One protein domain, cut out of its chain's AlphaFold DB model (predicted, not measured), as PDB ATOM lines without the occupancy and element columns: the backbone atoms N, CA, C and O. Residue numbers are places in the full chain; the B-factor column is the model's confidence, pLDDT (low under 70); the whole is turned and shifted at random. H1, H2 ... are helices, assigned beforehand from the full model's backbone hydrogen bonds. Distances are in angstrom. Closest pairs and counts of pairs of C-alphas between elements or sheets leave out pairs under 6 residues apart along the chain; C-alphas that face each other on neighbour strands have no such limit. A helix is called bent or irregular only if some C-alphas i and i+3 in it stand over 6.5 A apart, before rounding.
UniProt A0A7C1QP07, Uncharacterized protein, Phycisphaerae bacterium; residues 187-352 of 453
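This is residues 187 to 352 of the 453 residues of an uncharacterized protein of Phycisphaerae bacterium (UniProt A0A7C1QP07). The long helix H3 runs through the core, with H1, H2, the bent helix H8 and H6 packed on it, mostly crossing it at an angle. H2 and H3 form a helical hairpin near one end of the longest axis; towards the other end H4 turns a corner after H3, and H5 and H7 pack on H6. The printed part has 166 residues, with eight named helices, H1 to H8 in order, and no named strand; its class is all helix. It is compact, with a radius of gyration of the C-alphas of 16.3 A, yet only just elongated, spanning 53 by 35 by 26 A.

Find C-alpha 187 at (327.627, 109.270, 329.613); there H1 begins, residues 187 to 192. H2 follows in residues 195 to 209, 21.3 A long. Look for C-alpha 221 at (329.808, 129.964, 340.185), from which H3 runs 34.3 A to residue 244. H4 is residues 247 to 261, 21.3 A, and H5 is residues 266 to 269, irregular, with C-alphas 266 and 269 7.1 A apart. H6 is residues 278 to 291, 20.0 A, and H7 residues 299 to 311, 17.5 A. H8, residues 330 to 351, was assigned by its hydrogen bonds as one helix but is bent: C-alphas 339 and 342 are 7.0 A apart. Its arms are H8a, residues 330 to 339, and H8b, residues 342 to 351, ending at C-alpha 351 (339.511, 105.824, 326.161).

Begin at H3, the hub. H1 touches its residues 233 to 237, about perpendicular at 77 degrees; the closest C-alphas, of His 187 and Ala 237, are 5.4 A apart. H2 touches H3 at Phe 203 and Leu 225, the closest C-alphas at 6.7 A, opposite ways at a steep tilt of 45 degrees. H8b touches H3 at a steep tilt of 51 degrees, the closest C-alphas being Met 240 and Cys 348, 6.0 A. H8a touches H3 with Phe 337 closest to Leu 228, C-alphas 6.2 A apart. H6 touches H3 at Leu 239 and Gln 285, the closest C-alphas at 6.1 A. H4 and H3 only just touch, only at the corner, with 3 pairs of C-alphas within 8 A. H7 touches H6, the closest C-alphas being Ala 279 and Gly 308, 7.3 A; H5 touches H6 too, C-alphas 268 and 278 being closest at 5.1 A. Every O i to N i+4 pair is within hydrogen-bond range in H1 to H4, H6, H7, H8a and H8b; H5 is too short for one.

The farthest C-alphas, of Pro 216 and Gly 298, are 53.0 A apart. The printed part has no cut. The links H2 to H3 and H7 to H8 are long. Mean pLDDT of the printed part is 80.6, with residues 297 to 319 among those under 70.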
ATOM      1  N   HIS A 187     327.852 108.752 328.256       94.00
ATOM      2  CA  HIS A 187     327.627 109.270 329.613       94.00
ATOM      3  C   HIS A 187     328.101 108.300 330.698       94.00
ATOM      4  O   HIS A 187     328.757 108.712 331.655       94.00
ATOM      5  N   LEU A 188     327.823 107.001 330.540       92.25
ATOM      6  CA  LEU A 188     328.298 105.980 331.476       92.25
ATOM      7  C   LEU A 188     329.832 105.949 331.555       92.25
ATOM      8  O   LEU A 188     330.382 105.931 332.654       92.25
ATOM      9  N   ILE A 189     330.518 105.962 330.410       92.50
ATOM     10  CA  ILE A 189     331.986 105.969 330.343       92.50
ATOM     11  C   ILE A 189     332.538 107.233 331.007       92.50
ATOM     12  O   ILE A 189     333.487 107.151 331.782       92.50
ATOM     13  N   PHE A 190     331.924 108.391 330.750       92.25
ATOM     14  CA  PHE A 190     332.320 109.659 331.359       92.25
ATOM     15  C   PHE A 190     332.215 109.636 332.892       92.25
ATOM     16  O   PHE A 190     333.087 110.173 333.580       92.25
ATOM     17  N   GLU A 191     331.160 109.009 333.426       89.19
ATOM     18  CA  GLU A 191     330.945 108.833 334.866       89.19
ATOM     19  C   GLU A 191     331.980 107.859 335.470       89.19
ATOM     20  O   GLU A 191     332.605 108.191 336.475       89.19
ATOM     21  N   GLU A 192     332.217 106.698 334.845       88.25
ATOM     22  CA  GLU A 192     333.140 105.663 335.356       88.25
ATOM     23  C   GLU A 192     334.621 106.059 335.290       88.25
ATOM     24  O   GLU A 192     335.394 105.669 336.163       88.25
ATOM     25  N   LYS A 193     335.025 106.833 334.277       87.50
ATOM     26  CA  LYS A 193     336.412 107.294 334.098       87.50
ATOM     27  C   LYS A 193     336.779 108.507 334.954       87.50
ATOM     28  O   LYS A 193     337.889 109.018 334.849       87.50
ATOM     29  N   GLU A 194     335.842 109.004 335.761       84.12
ATOM     30  CA  GLU A 194     336.013 110.176 336.626       84.12
ATOM     31  C   GLU A 194     336.485 111.455 335.896       84.12
ATOM     32  O   GLU A 194     336.909 112.423 336.536       84.12
ATOM     33  N   TYR A 195     336.322 111.537 334.567       87.75
ATOM     34  CA  TYR A 195     336.663 112.731 333.774       87.75
ATOM     35  C   TYR A 195     335.905 113.973 334.229       87.75
ATOM     36  O   TYR A 195     336.376 115.101 334.065       87.75
ATOM     37  N   ARG A 196     334.754 113.763 334.875       85.94
ATOM     38  CA  ARG A 196     333.999 114.810 335.549       85.94
ATOM     39  C   ARG A 196     334.869 115.617 336.516       85.94
ATOM     40  O   ARG A 196     334.780 116.840 336.516       85.94
ATOM     41  N   SER A 197     335.689 114.952 337.329       87.25
ATOM     42  CA  SER A 197     336.539 115.596 338.337       87.25
ATOM     43  C   SER A 197     337.665 116.403 337.691       87.25
ATOM     44  O   SER A 197     337.942 117.520 338.125       87.25
ATOM     45  N   GLN A 198     338.271 115.866 336.628       87.50
ATOM     46  CA  GLN A 198     339.328 116.540 335.875       87.50
ATOM     47  C   GLN A 198     338.806 117.823 335.210       87.50
ATOM     48  O   GLN A 198     339.285 118.916 335.509       87.50
ATOM     49  N   LEU A 199     337.755 117.710 334.393       92.25
ATOM     50  CA  LEU A 199     337.167 118.852 333.686       92.25
ATOM     51  C   LEU A 199     336.578 119.896 334.640       92.25
ATOM     52  O   LEU A 199     336.602 121.090 334.343       92.25
ATOM     53  N   TRP A 200     336.082 119.476 335.807       92.50
ATOM     54  CA  TRP A 200     335.605 120.404 336.830       92.50
ATOM     55  C   TRP A 200     336.707 121.362 337.294       92.50
ATOM     56  O   TRP A 200     336.457 122.561 337.433       92.50
ATOM     57  N   ILE A 201     337.918 120.848 337.536       91.75
ATOM     58  CA  ILE A 201     339.068 121.653 337.967       91.75
ATOM     59  C   ILE A 201     339.489 122.614 336.852       91.75
ATOM     60  O   ILE A 201     339.707 123.801 337.121       91.75
ATOM     61  N   ASP A 202     339.538 122.129 335.612       93.25
ATOM     62  CA  ASP A 202     339.904 122.938 334.448       93.25
ATOM     63  C   ASP A 202     338.914 124.095 334.252       93.25
ATOM     64  O   ASP A 202     339.313 125.261 334.223       93.25
ATOM     65  N   PHE A 203     337.608 123.809 334.242       95.38
ATOM     66  CA  PHE A 203     336.578 124.841 334.108       95.38
ATOM     67  C   PHE A 203     336.546 125.817 335.277       95.38
ATOM     68  O   PHE A 203     336.358 127.018 335.070       95.38
ATOM     69  N   LEU A 204     336.742 125.336 336.507       93.31
ATOM     70  CA  LEU A 204     336.831 126.206 337.677       93.31
ATOM     71  C   LEU A 204     337.990 127.190 337.533       93.31
ATOM     72  O   LEU A 204     337.813 128.381 337.798       93.31
ATOM     73  N   THR A 205     339.139 126.702 337.075       92.81
ATOM     74  CA  THR A 205     340.329 127.518 336.829       92.81
ATOM     75  C   THR A 205     340.064 128.547 335.730       92.81
ATOM     76  O   THR A 205     340.316 129.735 335.942       92.81
ATOM     77  N   SER A 206     339.469 128.140 334.604       93.62
ATOM     78  CA  SER A 206     339.109 129.052 333.510       93.62
ATOM     79  C   SER A 206     338.134 130.146 333.957       93.62
ATOM     80  O   SER A 206     338.356 131.317 333.658       93.62
ATOM     81  N   ILE A 207     337.095 129.803 334.731       91.38
ATOM     82  CA  ILE A 207     336.139 130.787 335.269       91.38
ATOM     83  C   ILE A 207     336.836 131.765 336.224       91.38
ATOM     84  O   ILE A 207     336.531 132.954 336.213       91.38
ATOM     85  N   GLN A 208     337.751 131.289 337.074       90.12
ATOM     86  CA  GLN A 208     338.461 132.143 338.036       90.12
ATOM     87  C   GLN A 208     339.443 133.113 337.369       90.12
ATOM     88  O   GLN A 208     339.661 134.207 337.888       90.12
ATOM     89  N   GLN A 209     340.046 132.713 336.251       90.12
ATOM     90  CA  GLN A 209     341.023 133.523 335.520       90.12
ATOM     91  C   GLN A 209     340.370 134.517 334.550       90.12
ATOM     92  O   GLN A 209     340.974 135.539 334.211       90.12
ATOM     93  N   ASP A 210     339.140 134.248 334.109       89.19
ATOM     94  CA  ASP A 210     338.428 135.114 333.180       89.19
ATOM     95  C   ASP A 210     337.789 136.313 333.897       89.19
ATOM     96  O   ASP A 210     336.790 136.218 334.614       89.19
ATOM     97  N   LYS A 211     338.365 137.495 333.650       87.38
ATOM     98  CA  LYS A 211     337.936 138.767 334.247       87.38
ATOM     99  C   LYS A 211     336.477 139.116 333.949       87.38
ATOM    100  O   LYS A 211     335.903 139.899 334.707       87.38
ATOM    101  N   ARG A 212     335.864 138.547 332.903       86.69
ATOM    102  CA  ARG A 212     334.447 138.755 332.553       86.69
ATOM    103  C   ARG A 212     333.493 138.177 333.603       86.69
ATOM    104  O   ARG A 212     332.331 138.566 333.626       86.69
ATOM    105  N   PHE A 213     333.990 137.320 334.497       84.62
ATOM    106  CA  PHE A 213     333.260 136.799 335.656       84.62
ATOM    107  C   PHE A 213     333.583 137.525 336.978       84.62
ATOM    108  O   PHE A 213     333.270 137.027 338.060       84.62
ATOM    109  N   SER A 214     334.218 138.703 336.926       78.12
ATOM    110  CA  SER A 214     334.500 139.507 338.126       78.12
ATOM    111  C   SER A 214     333.226 140.172 338.678       78.12
ATOM    112  O   SER A 214     332.361 140.603 337.925       78.12
ATOM    113  N   ASN A 215     333.122 140.238 340.010       70.12
ATOM    114  CA  ASN A 215     331.930 140.608 340.792       70.12
ATOM    115  C   ASN A 215     331.326 142.009 340.490       70.12
ATOM    116  O   ASN A 215     332.094 142.932 340.210       70.12
ATOM    117  N   PRO A 216     330.007 142.220 340.730       61.72
ATOM    118  CA  PRO A 216     328.989 141.221 341.072       61.72
ATOM    119  C   PRO A 216     328.292 140.631 339.840       61.72
ATOM    120  O   PRO A 216     327.814 141.351 338.967       61.72
ATOM    121  N   MET A 217     328.202 139.299 339.803       68.94
ATOM    122  CA  MET A 217     327.467 138.559 338.776       68.94
ATOM    123  C   MET A 217     326.029 138.247 339.217       68.94
ATOM    124  O   MET A 217     325.802 138.008 340.404       68.94
ATOM    125  N   PRO A 218     325.068 138.157 338.277       71.25
ATOM    126  CA  PRO A 218     323.696 137.742 338.577       71.25
ATOM    127  C   PRO A 218     323.561 136.235 338.868       71.25
ATOM    128  O   PRO A 218     322.559 135.814 339.440       71.25
ATOM    129  N   VAL A 219     324.563 135.419 338.511       80.31
ATOM    130  CA  VAL A 219     324.542 133.954 338.668       80.31
ATOM    131  C   VAL A 219     325.668 133.445 339.563       80.31
ATOM    132  O   VAL A 219     326.726 134.063 339.695       80.31
ATOM    133  N   THR A 220     325.460 132.274 340.166       85.06
ATOM    134  CA  THR A 220     326.463 131.643 341.033       85.06
ATOM    135  C   THR A 220     327.537 130.914 340.224       85.06
ATOM    136  O   THR A 220     327.296 130.396 339.136       85.06
ATOM    137  N   ARG A 221     328.736 130.768 340.797       86.50
ATOM    138  CA  ARG A 221     329.808 129.964 340.185       86.50
ATOM    139  C   ARG A 221     329.413 128.497 339.990       86.50
ATOM    140  O   ARG A 221     329.783 127.888 338.993       86.50
ATOM    141  N   SER A 222     328.655 127.934 340.935       87.25
ATOM    142  CA  SER A 222     328.148 126.562 340.826       87.25
ATOM    143  C   SER A 222     327.233 126.400 339.613       87.25
ATOM    144  O   SER A 222     327.331 125.390 338.923       87.25
ATOM    145  N   TRP A 223     326.405 127.409 339.329       88.56
ATOM    146  CA  TRP A 223     325.540 127.429 338.156       88.56
ATOM    147  C   TRP A 223     326.361 127.374 336.858       88.56
ATOM    148  O   TRP A 223     326.118 126.492 336.037       88.56
ATOM    149  N   LEU A 224     327.398 128.216 336.719       90.19
ATOM    150  CA  LEU A 224     328.283 128.237 335.538       90.19
ATOM    151  C   LEU A 224     328.966 126.880 335.307       90.19
ATOM    152  O   LEU A 224     328.947 126.347 334.199       90.19
ATOM    153  N   LEU A 225     329.530 126.302 336.372       91.38
ATOM    154  CA  LEU A 225     330.213 125.008 336.313       91.38
ATOM    155  C   LEU A 225     329.271 123.883 335.896       91.38
ATOM    156  O   LEU A 225     329.645 123.044 335.085       91.38
ATOM    157  N   GLN A 226     328.040 123.866 336.411       91.06
ATOM    158  CA  GLN A 226     327.061 122.847 336.035       91.06
ATOM    159  C   GLN A 226     326.758 122.861 334.531       91.06
ATOM    160  O   GLN A 226     326.670 121.783 333.951       91.06
ATOM    161  N   ARG A 227     326.660 124.042 333.902       91.81
ATOM    162  CA  ARG A 227     326.396 124.173 332.456       91.81
ATOM    163  C   ARG A 227     327.588 123.722 331.623       91.81
ATOM    164  O   ARG A 227     327.419 122.885 330.746       91.81
ATOM    165  N   LEU A 228     328.798 124.196 331.938       93.88
ATOM    166  CA  LEU A 228     330.016 123.753 331.244       93.88
ATOM    167  C   LEU A 228     330.198 122.238 331.331       93.88
ATOM    168  O   LEU A 228     330.518 121.599 330.331       93.88
ATOM    169  N   MET A 229     329.951 121.662 332.511       94.44
ATOM    170  CA  MET A 229     330.018 120.217 332.698       94.44
ATOM    171  C   MET A 229     328.956 119.482 331.891       94.44
ATOM    172  O   MET A 229     329.294 118.488 331.262       94.44
ATOM    173  N   ALA A 230     327.708 119.959 331.888       92.88
ATOM    174  CA  ALA A 230     326.650 119.359 331.080       92.88
ATOM    175  C   ALA A 230     327.015 119.401 329.589       92.88
ATOM    176  O   ALA A 230     326.962 118.385 328.906       92.88
ATOM    177  N   TRP A 231     327.508 120.541 329.098       95.19
ATOM    178  CA  TRP A 231     327.910 120.676 327.701       95.19
ATOM    179  C   TRP A 231     329.094 119.788 327.317       95.19
ATOM    180  O   TRP A 231     329.112 119.222 326.223       95.19
ATOM    181  N   ALA A 232     330.079 119.660 328.206       96.31
ATOM    182  CA  ALA A 232     331.230 118.793 327.992       96.31
ATOM    183  C   ALA A 232     330.846 117.310 327.990       96.31
ATOM    184  O   ALA A 232     331.325 116.564 327.141       96.31
ATOM    185  N   GLU A 233     329.969 116.906 328.909       95.94
ATOM    186  CA  GLU A 233     329.455 115.541 329.045       95.94
ATOM    187  C   GLU A 233     328.635 115.129 327.805       95.94
ATOM    188  O   GLU A 233     328.885 114.062 327.248       95.94
ATOM    189  N   GLU A 234     327.756 115.999 327.294       95.50
ATOM    190  CA  GLU A 234     327.007 115.786 326.040       95.50
ATOM    191  C   GLU A 234     327.924 115.646 324.817       95.50
ATOM    192  O   GLU A 234     327.769 114.730 324.008       95.50
ATOM    193  N   LEU A 235     328.906 116.543 324.672       96.19
ATOM    194  CA  LEU A 235     329.837 116.476 323.546       96.19
ATOM    195  C   LEU A 235     330.733 115.232 323.634       96.19
ATOM    196  O   LEU A 235     330.996 114.594 322.616       96.19
ATOM    197  N   PHE A 236     331.200 114.874 324.831       96.81
ATOM    198  CA  PHE A 236     331.946 113.637 325.045       96.81
ATOM    199  C   PHE A 236     331.111 112.419 324.642       96.81
ATOM    200  O   PHE A 236     331.610 111.547 323.931       96.81
ATOM    201  N   ALA A 237     329.840 112.375 325.047       96.69
ATOM    202  CA  ALA A 237     328.937 111.279 324.727       96.69
ATOM    203  C   ALA A 237     328.740 111.107 323.210       96.69
ATOM    204  O   ALA A 237     328.885 109.995 322.696       96.69
ATOM    205  N   ASP A 238     328.545 112.204 322.471       96.12
ATOM    206  CA  ASP A 238     328.507 112.191 321.002       96.12
ATOM    207  C   ASP A 238     329.799 111.622 320.399       96.12
ATOM    208  O   ASP A 238     329.774 110.755 319.524       96.12
ATOM    209  N   LEU A 239     330.955 112.108 320.855       95.56
ATOM    210  CA  LEU A 239     332.259 111.714 320.319       95.56
ATOM    211  C   LEU A 239     332.605 110.254 320.641       95.56
ATOM    212  O   LEU A 239     333.214 109.567 319.810       95.56
ATOM    213  N   MET A 240     332.190 109.755 321.805       95.38
ATOM    214  CA  MET A 240     332.306 108.341 322.157       95.38
ATOM    215  C   MET A 240     331.407 107.468 321.289       95.38
ATOM    216  O   MET A 240     331.878 106.447 320.785       95.38
ATOM    217  N   ALA A 241     330.172 107.894 321.014       95.62
ATOM    218  CA  ALA A 241     329.284 107.180 320.104       95.62
ATOM    219  C   ALA A 241     329.869 107.085 318.683       95.62
ATOM    220  O   ALA A 241     329.905 106.006 318.090       95.62
ATOM    221  N   ILE A 242     330.450 108.176 318.170       93.75
ATOM    222  CA  ILE A 242     331.197 108.170 316.898       93.75
ATOM    223  C   ILE A 242     332.412 107.240 316.945       93.75
ATOM    224  O   ILE A 242     332.776 106.638 315.936       93.75
ATOM    225  N   THR A 243     333.070 107.127 318.096       91.75
ATOM    226  CA  THR A 243     334.243 106.260 318.245       91.75
ATOM    227  C   THR A 243     333.862 104.783 318.227       91.75
ATOM    228  O   THR A 243     334.561 103.991 317.601       91.75
ATOM    229  N   LEU A 244     332.757 104.422 318.879       92.69
ATOM    230  CA  LEU A 244     332.296 103.041 319.020       92.69
ATOM    231  C   LEU A 244     331.524 102.532 317.792       92.69
ATOM    232  O   LEU A 244     331.698 101.381 317.382       92.69
ATOM    233  N   LEU A 245     330.682 103.385 317.205       94.12
ATOM    234  CA  LEU A 245     329.785 103.019 316.111       94.12
ATOM    235  C   LEU A 245     330.102 103.748 314.803       94.12
ATOM    236  O   LEU A 245     329.957 103.167 313.738       94.12
ATOM    237  N   GLY A 246     330.531 105.005 314.835       92.75
ATOM    238  CA  GLY A 246     330.693 105.800 313.614       92.75
ATOM    239  C   GLY A 246     329.375 106.442 313.153       92.75
ATOM    240  O   GLY A 246     328.606 106.903 313.998       92.75
ATOM    241  N   PRO A 247     329.123 106.569 311.837       91.75
ATOM    242  CA  PRO A 247     328.070 107.450 311.327       91.75
ATOM    243  C   PRO A 247     326.641 107.003 311.625       91.75
ATOM    244  O   PRO A 247     325.745 107.842 311.616       91.75
ATOM    245  N   GLY A 248     326.427 105.730 311.951       92.50
ATOM    246  CA  GLY A 248     325.118 105.203 312.314       92.50
ATOM    247  C   GLY A 248     324.502 105.940 313.501       92.50
ATOM    248  O   GLY A 248     323.306 106.221 313.516       92.50
ATOM    249  N   TYR A 249     325.338 106.374 314.448       93.94
ATOM    250  CA  TYR A 249     324.901 107.242 315.539       93.94
ATOM    251  C   TYR A 249     324.431 108.618 315.035       93.94
ATOM    252  O   TYR A 249     323.367 109.087 315.431       93.94
ATOM    253  N   THR A 250     325.193 109.260 314.145       89.00
ATOM    254  CA  THR A 250     324.834 110.579 313.599       89.00
ATOM    255  C   THR A 250     323.483 110.543 312.889       89.00
ATOM    256  O   THR A 250     322.666 111.446 313.076       89.00
ATOM    257  N   PHE A 251     323.225 109.499 312.102       87.12
ATOM    258  CA  PHE A 251     321.937 109.322 311.436       87.12
ATOM    259  C   PHE A 251     320.811 109.076 312.437       87.12
ATOM    260  O   PHE A 251     319.809 109.784 312.387       87.12
ATOM    261  N   ALA A 252     320.990 108.156 313.391       89.88
ATOM    262  CA  ALA A 252     320.002 107.909 314.440       89.88
ATOM    263  C   ALA A 252     319.650 109.189 315.218       89.88
ATOM    264  O   ALA A 252     318.478 109.457 315.464       89.88
ATOM    265  N   GLY A 253     320.653 110.017 315.535       84.69
ATOM    266  CA  GLY A 253     320.479 111.330 316.165       84.69
ATOM    267  C   GLY A 253     319.611 112.271 315.338       84.69
ATOM    268  O   GLY A 253     318.672 112.869 315.863       84.69
ATOM    269  N   ALA A 254     319.889 112.372 314.039       78.38
ATOM    270  CA  ALA A 254     319.094 113.193 313.130       78.38
ATOM    271  C   ALA A 254     317.633 112.711 313.049       78.38
ATOM    272  O   ALA A 254     316.720 113.534 313.121       78.38
ATOM    273  N   PHE A 255     317.407 111.394 312.972       78.62
ATOM    274  CA  PHE A 255     316.060 110.813 312.969       78.62
ATOM    275  C   PHE A 255     315.318 111.028 314.282       78.62
ATOM    276  O   PHE A 255     314.145 111.388 314.250       78.62
ATOM    277  N   LEU A 256     315.981 110.866 315.429       80.19
ATOM    278  CA  LEU A 256     315.354 111.097 316.727       80.19
ATOM    279  C   LEU A 256     314.885 112.547 316.864       80.19
ATOM    280  O   LEU A 256     313.758 112.795 317.284       80.19
ATOM    281  N   ILE A 257     315.724 113.510 316.473       72.75
ATOM    282  CA  ILE A 257     315.341 114.925 316.503       72.75
ATOM    283  C   ILE A 257     314.161 115.174 315.559       72.75
ATOM    284  O   ILE A 257     313.217 115.870 315.935       72.75
ATOM    285  N   HIS A 258     314.181 114.566 314.369       69.62
ATOM    286  CA  HIS A 258     313.066 114.660 313.433       69.62
ATOM    287  C   HIS A 258     311.761 114.095 314.014       69.62
ATOM    288  O   HIS A 258     310.713 114.723 313.892       69.62
ATOM    289  N   LEU A 259     311.828 112.949 314.692       70.12
ATOM    290  CA  LEU A 259     310.683 112.309 315.335       70.12
ATOM    291  C   LEU A 259     310.118 113.154 316.488       70.12
ATOM    292  O   LEU A 259     308.903 113.272 316.625       70.12
ATOM    293  N   LEU A 260     310.987 113.729 317.323       68.56
ATOM    294  CA  LEU A 260     310.582 114.447 318.536       68.56
ATOM    295  C   LEU A 260     310.111 115.880 318.271       68.56
ATOM    296  O   LEU A 260     309.231 116.369 318.977       68.56
ATOM    297  N   VAL A 261     310.714 116.563 317.297       61.12
ATOM    298  CA  VAL A 261     310.546 118.015 317.096       61.12
ATOM    299  C   VAL A 261     310.046 118.355 315.682       61.12
ATOM    300  O   VAL A 261     309.708 119.501 315.394       61.12
ATOM    301  N   GLY A 262     309.944 117.374 314.780       57.94
ATOM    302  CA  GLY A 262     309.603 117.590 313.372       57.94
ATOM    303  C   GLY A 262     310.801 118.059 312.536       57.94
ATOM    304  O   GLY A 262     311.961 117.798 312.854       57.94
ATOM    305  N   LEU A 263     310.557 118.746 311.413       49.88
ATOM    306  CA  LEU A 263     311.632 119.353 310.613       49.88
ATOM    307  C   LEU A 263     312.347 120.428 311.451       49.88
ATOM    308  O   LEU A 263     311.814 121.520 311.594       49.88
ATOM    309  N   LEU A 264     313.534 120.088 311.980       50.34
ATOM    310  CA  LEU A 264     314.468 120.915 312.767       50.34
ATOM    311  C   LEU A 264     314.065 122.406 312.846       50.34
ATOM    312  O   LEU A 264     314.366 123.134 311.889       50.34
ATOM    313  N   PRO A 265     313.417 122.870 313.932       46.09
ATOM    314  CA  PRO A 265     313.187 124.298 314.135       46.09
ATOM    315  C   PRO A 265     314.517 125.062 314.242       46.09
ATOM    316  O   PRO A 265     315.585 124.471 314.426       46.09
ATOM    317  N   ASP A 266     314.448 126.390 314.139       52.31
ATOM    318  CA  ASP A 266     315.602 127.307 314.164       52.31
ATOM    319  C   ASP A 266     316.407 127.281 315.491       52.31
ATOM    320  O   ASP A 266     317.465 127.895 315.595       52.31
ATOM    321  N   GLU A 267     315.984 126.494 316.487       57.34
ATOM    322  CA  GLU A 267     316.632 126.309 317.800       57.34
ATOM    323  C   GLU A 267     317.979 125.558 317.747       57.34
ATOM    324  O   GLU A 267     318.707 125.486 318.737       57.34
ATOM    325  N   GLY A 268     318.378 125.018 316.589       63.41
ATOM    326  CA  GLY A 268     319.613 124.234 316.442       63.41
ATOM    327  C   GLY A 268     320.914 124.975 316.804       63.41
ATOM    328  O   GLY A 268     321.948 124.326 316.988       63.41
ATOM    329  N   GLN A 269     320.867 126.307 316.919       71.56
ATOM    330  CA  GLN A 269     322.008 127.193 317.177       71.56
ATOM    331  C   GLN A 269     322.071 127.725 318.623       71.56
ATOM    332  O   GLN A 269     323.017 128.440 318.969       71.56
ATOM    333  N   GLN A 270     321.114 127.365 319.483       77.38
ATOM    334  CA  GLN A 270     321.014 127.904 320.839       77.38
ATOM    335  C   GLN A 270     321.756 127.056 321.876       77.38
ATOM    336  O   GLN A 270     321.725 125.823 321.862       77.38
ATOM    337  N   PHE A 271     322.450 127.725 322.802       79.81
ATOM    338  CA  PHE A 271     322.945 127.084 324.021       79.81
ATOM    339  C   PHE A 271     321.806 126.970 325.032       79.81
ATOM    340  O   PHE A 271     321.240 127.989 325.437       79.81
ATOM    341  N   HIS A 272     321.521 125.750 325.483       81.38
ATOM    342  CA  HIS A 272     320.514 125.471 326.505       81.38
ATOM    343  C   HIS A 272     321.169 125.111 327.841       81.38
ATOM    344  O   HIS A 272     322.377 124.890 327.935       81.38
ATOM    345  N   ASP A 273     320.355 125.022 328.893       80.88
ATOM    346  CA  ASP A 273     320.822 124.712 330.247       80.88
ATOM    347  C   ASP A 273     321.538 123.360 330.362       80.88
ATOM    348  O   ASP A 273     322.442 123.210 331.184       80.88
ATOM    349  N   LEU A 274     321.125 122.374 329.562       82.19
ATOM    350  CA  LEU A 274     321.593 120.993 329.688       82.19
ATOM    351  C   LEU A 274     322.434 120.518 328.505       82.19
ATOM    352  O   LEU A 274     323.146 119.534 328.641       82.19
ATOM    353  N   HIS A 275     322.399 121.214 327.371       82.69
ATOM    354  CA  HIS A 275     323.126 120.794 326.180       82.69
ATOM    355  C   HIS A 275     323.652 121.987 325.372       82.69
ATOM    356  O   HIS A 275     323.029 123.055 325.349       82.69
ATOM    357  N   PRO A 276     324.800 121.814 324.691       85.94
ATOM    358  CA  PRO A 276     325.270 122.788 323.726       85.94
ATOM    359  C   PRO A 276     324.403 122.710 322.452       85.94
ATOM    360  O   PRO A 276     323.649 121.743 322.276       85.94
ATOM    361  N   PRO A 277     324.522 123.688 321.537       83.69
ATOM    362  CA  PRO A 277     323.763 123.705 320.295       83.69
ATOM    363  C   PRO A 277     323.937 122.410 319.500       83.69
ATOM    364  O   PRO A 277     325.065 121.938 319.305       83.69
ATOM    365  N   HIS A 278     322.838 121.872 318.967       79.88
ATOM    366  CA  HIS A 278     322.872 120.697 318.089       79.88
ATOM    367  C   HIS A 278     323.776 120.928 316.869       79.88
ATOM    368  O   HIS A 278     324.501 120.024 316.453       79.88
ATOM    369  N   ALA A 279     323.817 122.160 316.357       77.06
ATOM    370  CA  ALA A 279     324.736 122.612 315.318       77.06
ATOM    371  C   ALA A 279     326.211 122.325 315.630       77.06
ATOM    372  O   ALA A 279     326.953 121.773 314.811       77.06
ATOM    373  N   LEU A 280     326.637 122.705 316.838       83.31
ATOM    374  CA  LEU A 280     328.007 122.541 317.311       83.31
ATOM    375  C   LEU A 280     328.327 121.060 317.488       83.31
ATOM    376  O   LEU A 280     329.355 120.591 317.000       83.31
ATOM    377  N   ARG A 281     327.427 120.328 318.146       87.50
ATOM    378  CA  ARG A 281     327.527 118.880 318.363       87.50
ATOM    379  C   ARG A 281     327.712 118.130 317.049       87.50
ATOM    380  O   ARG A 281     328.709 117.433 316.867       87.50
ATOM    381  N   PHE A 282     326.828 118.372 316.083       83.50
ATOM    382  CA  PHE A 282     326.886 117.765 314.756       83.50
ATOM    383  C   PHE A 282     328.191 118.102 314.016       83.50
ATOM    384  O   PHE A 282     328.836 117.218 313.448       83.50
ATOM    385  N   ARG A 283     328.659 119.359 314.081       83.12
ATOM    386  CA  ARG A 283     329.962 119.758 313.516       83.12
ATOM    387  C   ARG A 283     331.111 118.933 314.099       83.12
ATOM    388  O   ARG A 283     331.988 118.487 313.352       83.12
ATOM    389  N   GLU A 284     331.140 118.743 315.415       89.31
ATOM    390  CA  GLU A 284     332.194 117.965 316.070       89.31
ATOM    391  C   GLU A 284     332.104 116.466 315.751       89.31
ATOM    392  O   GLU A 284     333.146 115.845 315.517       89.31
ATOM    393  N   GLN A 285     330.896 115.909 315.611       90.12
ATOM    394  CA  GLN A 285     330.689 114.546 315.106       90.12
ATOM    395  C   GLN A 285     331.289 114.373 313.701       90.12
ATOM    396  O   GLN A 285     332.090 113.462 313.471       90.12
ATOM    397  N   LEU A 286     331.008 115.295 312.768       84.94
ATOM    398  CA  LEU A 286     331.579 115.262 311.414       84.94
ATOM    399  C   LEU A 286     333.112 115.342 311.423       84.94
ATOM    400  O   LEU A 286     333.779 114.644 310.654       84.94
ATOM    401  N   ARG A 287     333.696 116.181 312.288       86.12
ATOM    402  CA  ARG A 287     335.157 116.265 312.456       86.12
ATOM    403  C   ARG A 287     335.733 114.946 312.971       86.12
ATOM    404  O   ARG A 287     336.754 114.492 312.452       86.12
ATOM    405  N   ALA A 288     335.083 114.324 313.951       89.44
ATOM    406  CA  ALA A 288     335.507 113.048 314.517       89.44
ATOM    407  C   ALA A 288     335.439 111.901 313.496       89.44
ATOM    408  O   ALA A 288     336.396 111.126 313.406       89.44
ATOM    409  N   LEU A 289     334.377 111.846 312.683       88.94
ATOM    410  CA  LEU A 289     334.222 110.891 311.581       88.94
ATOM    411  C   LEU A 289     335.352 111.032 310.552       88.94
ATOM    412  O   LEU A 289     336.039 110.052 310.253       88.94
ATOM    413  N   ARG A 290     335.614 112.262 310.075       86.69
ATOM    414  CA  ARG A 290     336.695 112.540 309.107       86.69
ATOM    415  C   ARG A 290     338.065 112.127 309.649       86.69
ATOM    416  O   ARG A 290     338.822 111.462 308.948       86.69
ATOM    417  N   ARG A 291     338.383 112.475 310.904       86.69
ATOM    418  CA  ARG A 291     339.662 112.104 311.548       86.69
ATOM    419  C   ARG A 291     339.860 110.587 311.634       86.69
ATOM    420  O   ARG A 291     340.993 110.120 311.544       86.69
ATOM    421  N   ARG A 292     338.771 109.828 311.779       86.56
ATOM    422  CA  ARG A 292     338.774 108.358 311.859       86.56
ATOM    423  C   ARG A 292     338.748 107.662 310.493       86.56
ATOM    424  O   ARG A 292     338.855 106.444 310.444       86.56
ATOM    425  N   GLY A 293     338.688 108.419 309.395       88.25
ATOM    426  CA  GLY A 293     338.757 107.884 308.031       88.25
ATOM    427  C   GLY A 293     337.410 107.470 307.438       88.25
ATOM    428  O   GLY A 293     337.383 106.878 306.360       88.25
ATOM    429  N   TRP A 294     336.294 107.794 308.096       88.38
ATOM    430  CA  TRP A 294     334.966 107.517 307.554       88.38
ATOM    431  C   TRP A 294     334.730 108.324 306.277       88.38
ATOM    432  O   TRP A 294     334.746 109.557 306.289       88.38
ATOM    433  N   THR A 295     334.500 107.614 305.173       79.88
ATOM    434  CA  THR A 295     334.211 108.204 303.862       79.88
ATOM    435  C   THR A 295     332.807 107.801 303.440       79.88
ATOM    436  O   THR A 295     332.622 106.839 302.705       79.88
ATOM    437  N   ILE A 296     331.810 108.533 303.931       73.44
ATOM    438  CA  ILE A 296     330.404 108.261 303.618       73.44
ATOM    439  C   ILE A 296     330.046 108.985 302.321       73.44
ATOM    440  O   ILE A 296     330.432 110.141 302.103       73.44
ATOM    441  N   ARG A 297     329.339 108.289 301.434       69.12
ATOM    442  CA  ARG A 297     328.865 108.780 300.136       69.12
ATOM    443  C   ARG A 297     327.383 108.434 300.020       69.12
ATOM    444  O   ARG A 297     326.960 107.452 300.606       69.12
ATOM    445  N   GLY A 298     326.625 109.241 299.287       65.69
ATOM    446  CA  GLY A 298     325.188 109.029 299.099       65.69
ATOM    447  C   GLY A 298     324.422 110.352 298.993       65.69
ATOM    448  O   GLY A 298     324.896 111.358 299.542       65.69
ATOM    449  N   PRO A 299     323.293 110.404 298.266       61.81
ATOM    450  CA  PRO A 299     322.436 111.584 298.182       61.81
ATOM    451  C   PRO A 299     321.947 112.042 299.555       61.81
ATOM    452  O   PRO A 299     322.041 113.237 299.848       61.81
ATOM    453  N   LEU A 300     321.527 111.120 300.429       61.66
ATOM    454  CA  LEU A 300     321.046 111.492 301.753       61.66
ATOM    455  C   LEU A 300     322.181 111.931 302.676       61.66
ATOM    456  O   LEU A 300     322.030 112.913 303.390       61.66
ATOM    457  N   TRP A 301     323.367 111.320 302.612       66.25
ATOM    458  CA  TRP A 301     324.534 111.867 303.318       66.25
ATOM    459  C   TRP A 301     324.893 113.272 302.819       66.25
ATOM    460  O   TRP A 301     325.255 114.145 303.610       66.25
ATOM    461  N   GLN A 302     324.770 113.525 301.513       66.12
ATOM    462  CA  GLN A 302     324.918 114.874 300.978       66.12
ATOM    463  C   GLN A 302     323.813 115.802 301.471       66.12
ATOM    464  O   GLN A 302     324.118 116.966 301.691       66.12
ATOM    465  N   GLN A 303     322.584 115.325 301.659       62.09
ATOM    466  CA  GLN A 303     321.482 116.097 302.223       62.09
ATOM    467  C   GLN A 303     321.691 116.371 303.712       62.09
ATOM    468  O   GLN A 303     321.694 117.527 304.083       62.09
ATOM    469  N   VAL A 304     322.005 115.378 304.540       62.03
ATOM    470  CA  VAL A 304     322.375 115.529 305.958       62.03
ATOM    471  C   VAL A 304     323.565 116.479 306.111       62.03
ATOM    472  O   VAL A 304     323.559 117.374 306.954       62.03
ATOM    473  N   ARG A 305     324.568 116.367 305.234       61.06
ATOM    474  CA  ARG A 305     325.678 117.322 305.167       61.06
ATOM    475  C   ARG A 305     325.228 118.692 304.669       61.06
ATOM    476  O   ARG A 305     325.753 119.672 305.170       61.06
ATOM    477  N   LYS A 306     324.325 118.796 303.691       56.41
ATOM    478  CA  LYS A 306     323.831 120.065 303.124       56.41
ATOM    479  C   LYS A 306     322.855 120.764 304.046       56.41
ATOM    480  O   LYS A 306     322.914 121.968 304.077       56.41
ATOM    481  N   GLU A 307     321.996 120.080 304.776       54.31
ATOM    482  CA  GLU A 307     321.095 120.630 305.789       54.31
ATOM    483  C   GLU A 307     321.899 120.977 307.033       54.31
ATOM    484  O   GLU A 307     321.817 122.100 307.523       54.31
ATOM    485  N   GLY A 308     322.795 120.075 307.442       51.97
ATOM    486  CA  GLY A 308     323.824 120.351 308.429       51.97
ATOM    487  C   GLY A 308     324.685 121.556 308.052       51.97
ATOM    488  O   GLY A 308     324.974 122.352 308.925       51.97
ATOM    489  N   ALA A 309     325.035 121.754 306.777       45.09
ATOM    490  CA  ALA A 309     325.821 122.896 306.293       45.09
ATOM    491  C   ALA A 309     324.980 124.123 305.890       45.09
ATOM    492  O   ALA A 309     325.488 125.232 305.905       45.09
ATOM    493  N   ALA A 310     323.713 123.985 305.518       42.69
ATOM    494  CA  ALA A 310     322.840 125.095 305.131       42.69
ATOM    495  C   ALA A 310     322.232 125.747 306.370       42.69
ATOM    496  O   ALA A 310     322.071 126.964 306.374       42.69
ATOM    497  N   LYS A 311     321.982 124.959 307.428       47.09
ATOM    498  CA  LYS A 311     321.653 125.450 308.772       47.09
ATOM    499  C   LYS A 311     322.903 125.706 309.635       47.09
ATOM    500  O   LYS A 311     322.843 126.571 310.498       47.09
ATOM    501  N   ASN A 312     324.047 125.046 309.365       47.91
ATOM    502  CA  ASN A 312     325.331 125.241 310.077       47.91
ATOM    503  C   ASN A 312     326.554 125.221 309.129       47.91
ATOM    504  O   ASN A 312     327.285 124.233 309.094       47.91
ATOM    505  N   ARG A 313     326.816 126.286 308.355       42.38
ATOM    506  CA  ARG A 313     327.860 126.359 307.291       42.38
ATOM    507  C   ARG A 313     329.291 126.020 307.730       42.38
ATOM    508  O   ARG A 313     330.100 126.927 307.830       42.38
ATOM    509  N   ASP A 314     329.617 124.748 307.979       40.22
ATOM    510  CA  ASP A 314     330.901 124.130 308.390       40.22
ATOM    511  C   ASP A 314     331.684 124.818 309.557       40.22
ATOM    512  O   ASP A 314     332.596 124.226 310.138       40.22
ATOM    513  N   PHE A 315     331.299 126.031 309.955       52.34
ATOM    514  CA  PHE A 315     331.960 127.007 310.809       52.34
ATOM    515  C   PHE A 315     330.968 128.151 311.091       52.34
ATOM    516  O   PHE A 315     331.235 129.279 310.687       52.34
ATOM    517  N   LEU A 316     329.834 127.908 311.769       58.50
ATOM    518  CA  LEU A 316     329.157 129.046 312.411       58.50
ATOM    519  C   LEU A 316     330.228 129.736 313.275       58.50
ATOM    520  O   LEU A 316     330.789 129.070 314.166       58.50
ATOM    521  N   PRO A 317     330.624 130.987 312.969       61.22
ATOM    522  CA  PRO A 317     331.548 131.706 313.819       61.22
ATOM    523  C   PRO A 317     330.915 131.801 315.210       61.22
ATOM    524  O   PRO A 317     329.689 131.828 315.320       61.22
ATOM    525  N   PRO A 318     331.709 131.878 316.292       65.00
ATOM    526  CA  PRO A 318     331.165 132.021 317.643       65.00
ATOM    527  C   PRO A 318     330.121 133.148 317.789       65.00
ATOM    528  O   PRO A 318     329.280 133.107 318.680       65.00
ATOM    529  N   SER A 319     330.146 134.146 316.901       65.44
ATOM    530  CA  SER A 319     329.173 135.238 316.829       65.44
ATOM    531  C   SER A 319     327.755 134.834 316.414       65.44
ATOM    532  O   SER A 319     326.841 135.588 316.732       65.44
ATOM    533  N   GLU A 320     327.576 133.707 315.719       71.88
ATOM    534  CA  GLU A 320     326.286 133.232 315.186       71.88
ATOM    535  C   GLU A 320     325.554 132.260 316.127       71.88
ATOM    536  O   GLU A 320     324.414 131.913 315.859       71.88
ATOM    537  N   TYR A 321     326.165 131.834 317.241       74.62
ATOM    538  CA  TYR A 321     325.420 131.096 318.264       74.62
ATOM    539  C   TYR A 321     324.511 132.028 319.058       74.62
ATOM    540  O   TYR A 321     324.864 133.176 319.346       74.62
ATOM    541  N   GLU A 322     323.364 131.495 319.457       74.00
ATOM    542  CA  GLU A 322     322.332 132.235 320.164       74.00
ATOM    543  C   GLU A 322     322.206 131.799 321.629       74.00
ATOM    544  O   GLU A 322     322.598 130.704 322.048       74.00
ATOM    545  N   GLN A 323     321.644 132.701 322.425       74.62
ATOM    546  CA  GLN A 323     321.406 132.518 323.846       74.62
ATOM    547  C   GLN A 323     320.024 131.893 324.072       74.62
ATOM    548  O   GLN A 323     319.017 132.533 323.785       74.62
ATOM    549  N   GLY A 324     319.972 130.689 324.649       67.12
ATOM    550  CA  GLY A 324     318.715 130.018 325.011       67.12
ATOM    551  C   GLY A 324     318.226 130.269 326.448       67.12
ATOM    552  O   GLY A 324     317.212 129.706 326.848       67.12
ATOM    553  N   PHE A 325     318.930 131.071 327.259       69.50
ATOM    554  CA  PHE A 325     318.612 131.333 328.680       69.50
ATOM    555  C   PHE A 325     318.858 132.801 329.055       69.50
ATOM    556  O   PHE A 325     319.734 133.420 328.480       69.50
ATOM    557  N   GLN A 326     318.145 133.390 330.020       62.09
ATOM    558  CA  GLN A 326     318.015 134.858 330.182       62.09
ATOM    559  C   GLN A 326     319.258 135.654 330.681       62.09
ATOM    560  O   GLN A 326     319.153 136.862 330.883       62.09
ATOM    561  N   ASP A 327     320.445 135.049 330.840       68.62
ATOM    562  CA  ASP A 327     321.595 135.679 331.527       68.62
ATOM    563  C   ASP A 327     322.741 136.193 330.625       68.62
ATOM    564  O   ASP A 327     323.300 135.465 329.804       68.62
ATOM    565  N   ASN A 328     323.232 137.416 330.887       70.81
ATOM    566  CA  ASN A 328     324.327 138.099 330.154       70.81
ATOM    567  C   ASN A 328     325.718 137.420 330.217       70.81
ATOM    568  O   ASN A 328     326.718 137.978 329.767       70.81
ATOM    569  N   VAL A 329     325.807 136.226 330.797       78.44
ATOM    570  CA  VAL A 329     327.050 135.491 331.089       78.44
ATOM    571  C   VAL A 329     327.334 134.384 330.072       78.44
ATOM    572  O   VAL A 329     328.359 133.711 330.161       78.44
ATOM    573  N   TRP A 330     326.445 134.200 329.091       80.00
ATOM    574  CA  TRP A 330     326.514 133.095 328.139       80.00
ATOM    575  C   TRP A 330     327.712 133.179 327.183       80.00
ATOM    576  O   TRP A 330     328.330 132.152 326.930       80.00
ATOM    577  N   ARG A 331     328.088 134.370 326.679       84.12
ATOM    578  CA  ARG A 331     329.212 134.498 325.725       84.12
ATOM    579  C   ARG A 331     330.546 134.077 326.351       84.12
ATOM    580  O   ARG A 331     331.212 133.223 325.774       84.12
ATOM    581  N   PRO A 332     330.933 134.590 327.539       87.94
ATOM    582  CA  PRO A 332     332.128 134.099 328.222       87.94
ATOM    583  C   PRO A 332     332.084 132.594 328.516       87.94
ATOM    584  O   PRO A 332     333.099 131.913 328.394       87.94
ATOM    585  N   LEU A 333     330.906 132.063 328.865       89.12
ATOM    586  CA  LEU A 333     330.722 130.637 329.141       89.12
ATOM    587  C   LEU A 333     330.928 129.780 327.885       89.12
ATOM    588  O   LEU A 333     331.649 128.785 327.922       89.12
ATOM    589  N   MET A 334     330.343 130.201 326.763       89.06
ATOM    590  CA  MET A 334     330.545 129.592 325.452       89.06
ATOM    591  C   MET A 334     332.029 129.596 325.074       89.06
ATOM    592  O   MET A 334     332.532 128.572 324.623       89.06
ATOM    593  N   ASP A 335     332.740 130.708 325.270       89.69
ATOM    594  CA  ASP A 335     334.163 130.793 324.931       89.69
ATOM    595  C   ASP A 335     335.001 129.784 325.727       89.69
ATOM    596  O   ASP A 335     335.829 129.086 325.138       89.69
ATOM    597  N   ILE A 336     334.760 129.656 327.040       93.75
ATOM    598  CA  ILE A 336     335.425 128.641 327.875       93.75
ATOM    599  C   ILE A 336     335.118 127.232 327.360       93.75
ATOM    600  O   ILE A 336     336.028 126.415 327.212       93.75
ATOM    601  N   PHE A 337     333.854 126.942 327.051       94.50
ATOM    602  CA  PHE A 337     333.469 125.638 326.516       94.50
ATOM    603  C   PHE A 337     334.168 125.333 325.185       94.50
ATOM    604  O   PHE A 337     334.761 124.267 325.028       94.50
ATOM    605  N   LEU A 338     334.157 126.279 324.242       91.94
ATOM    606  CA  LEU A 338     334.803 126.132 322.937       91.94
ATOM    607  C   LEU A 338     336.317 125.908 323.058       91.94
ATOM    608  O   LEU A 338     336.876 125.139 322.275       91.94
ATOM    609  N   GLN A 339     336.972 126.531 324.042       93.25
ATOM    610  CA  GLN A 339     338.388 126.296 324.345       93.25
ATOM    611  C   GLN A 339     338.653 124.886 324.892       93.25
ATOM    612  O   GLN A 339     339.722 124.334 324.637       93.25
ATOM    613  N   ALA A 340     337.688 124.280 325.588       94.69
ATOM    614  CA  ALA A 340     337.806 122.924 326.121       94.69
ATOM    615  C   ALA A 340     337.503 121.818 325.092       94.69
ATOM    616  O   ALA A 340     337.930 120.680 325.286       94.69
ATOM    617  N   VAL A 341     336.826 122.127 323.975       94.12
ATOM    618  CA  VAL A 341     336.461 121.145 322.928       94.12
ATOM    619  C   VAL A 341     337.639 120.260 322.483       94.12
ATOM    620  O   VAL A 341     337.464 119.041 322.437       94.12
ATOM    621  N   PRO A 342     338.845 120.785 322.180       93.25
ATOM    622  CA  PRO A 342     339.986 119.937 321.827       93.25
ATOM    623  C   PRO A 342     340.381 118.949 322.934       93.25
ATOM    624  O   PRO A 342     340.719 117.809 322.622       93.25
ATOM    625  N   GLY A 343     340.298 119.360 324.203       93.69
ATOM    626  CA  GLY A 343     340.547 118.492 325.355       93.69
ATOM    627  C   GLY A 343     339.515 117.371 325.461       93.69
ATOM    628  O   GLY A 343     339.881 116.222 325.674       93.69
ATOM    629  N   ILE A 344     338.240 117.664 325.190       95.06
ATOM    630  CA  ILE A 344     337.173 116.649 325.163       95.06
ATOM    631  C   ILE A 344     337.436 115.602 324.065       95.06
ATOM    632  O   ILE A 344     337.295 114.405 324.306       95.06
ATOM    633  N   HIS A 345     337.894 116.019 322.875       92.81
ATOM    634  CA  HIS A 345     338.323 115.078 321.826       92.81
ATOM    635  C   HIS A 345     339.489 114.187 322.277       92.81
ATOM    636  O   HIS A 345     339.522 113.015 321.896       92.81
ATOM    637  N   ALA A 346     340.438 114.732 323.045       91.19
ATOM    638  CA  ALA A 346     341.571 113.975 323.572       91.19
ATOM    639  C   ALA A 346     341.112 112.910 324.582       91.19
ATOM    640  O   ALA A 346     341.487 111.753 324.427       91.19
ATOM    641  N   LEU A 347     340.197 113.250 325.499       91.50
ATOM    642  CA  LEU A 347     339.624 112.287 326.451       91.50
ATOM    643  C   LEU A 347     338.994 111.071 325.747       91.50
ATOM    644  O   LEU A 347     339.194 109.931 326.166       91.50
ATOM    645  N   CYS A 348     338.266 111.285 324.645       90.00
ATOM    646  CA  CYS A 348     337.709 110.178 323.861       90.00
ATOM    647  C   CYS A 348     338.792 109.318 323.187       90.00
ATOM    648  O   CYS A 348     338.617 108.108 323.046       90.00
ATOM    649  N   ALA A 349     339.884 109.935 322.729       86.12
ATOM    650  CA  ALA A 349     341.002 109.221 322.110       86.12
ATOM    651  C   ALA A 349     341.805 108.398 323.131       86.12
ATOM    652  O   ALA A 349     342.309 107.334 322.783       86.12
ATOM    653  N   ASP A 350     341.871 108.859 324.381       84.50
ATOM    654  CA  ASP A 350     342.524 108.142 325.478       84.50
ATOM    655  C   ASP A 350     341.716 106.910 325.921       84.50
ATOM    656  O   ASP A 350     342.298 105.898 326.311       84.50
ATOM    657  N   CYS A 351     340.380 106.956 325.817       82.88
ATOM    658  CA  CYS A 351     339.511 105.824 326.161       82.88
ATOM    659  C   CYS A 351     339.731 104.611 325.254       82.88
ATOM    660  O   CYS A 351     339.767 103.475 325.717       82.88
ATOM    661  N   ILE A 352     339.805 104.842 323.944       78.69
ATOM    662  CA  ILE A 352     339.842 103.778 322.943       78.69
ATOM    663  C   ILE A 352     340.943 104.122 321.960       78.69
ATOM    664  O   ILE A 352     340.844 105.119 321.243       78.69
TER     665      ILE A 352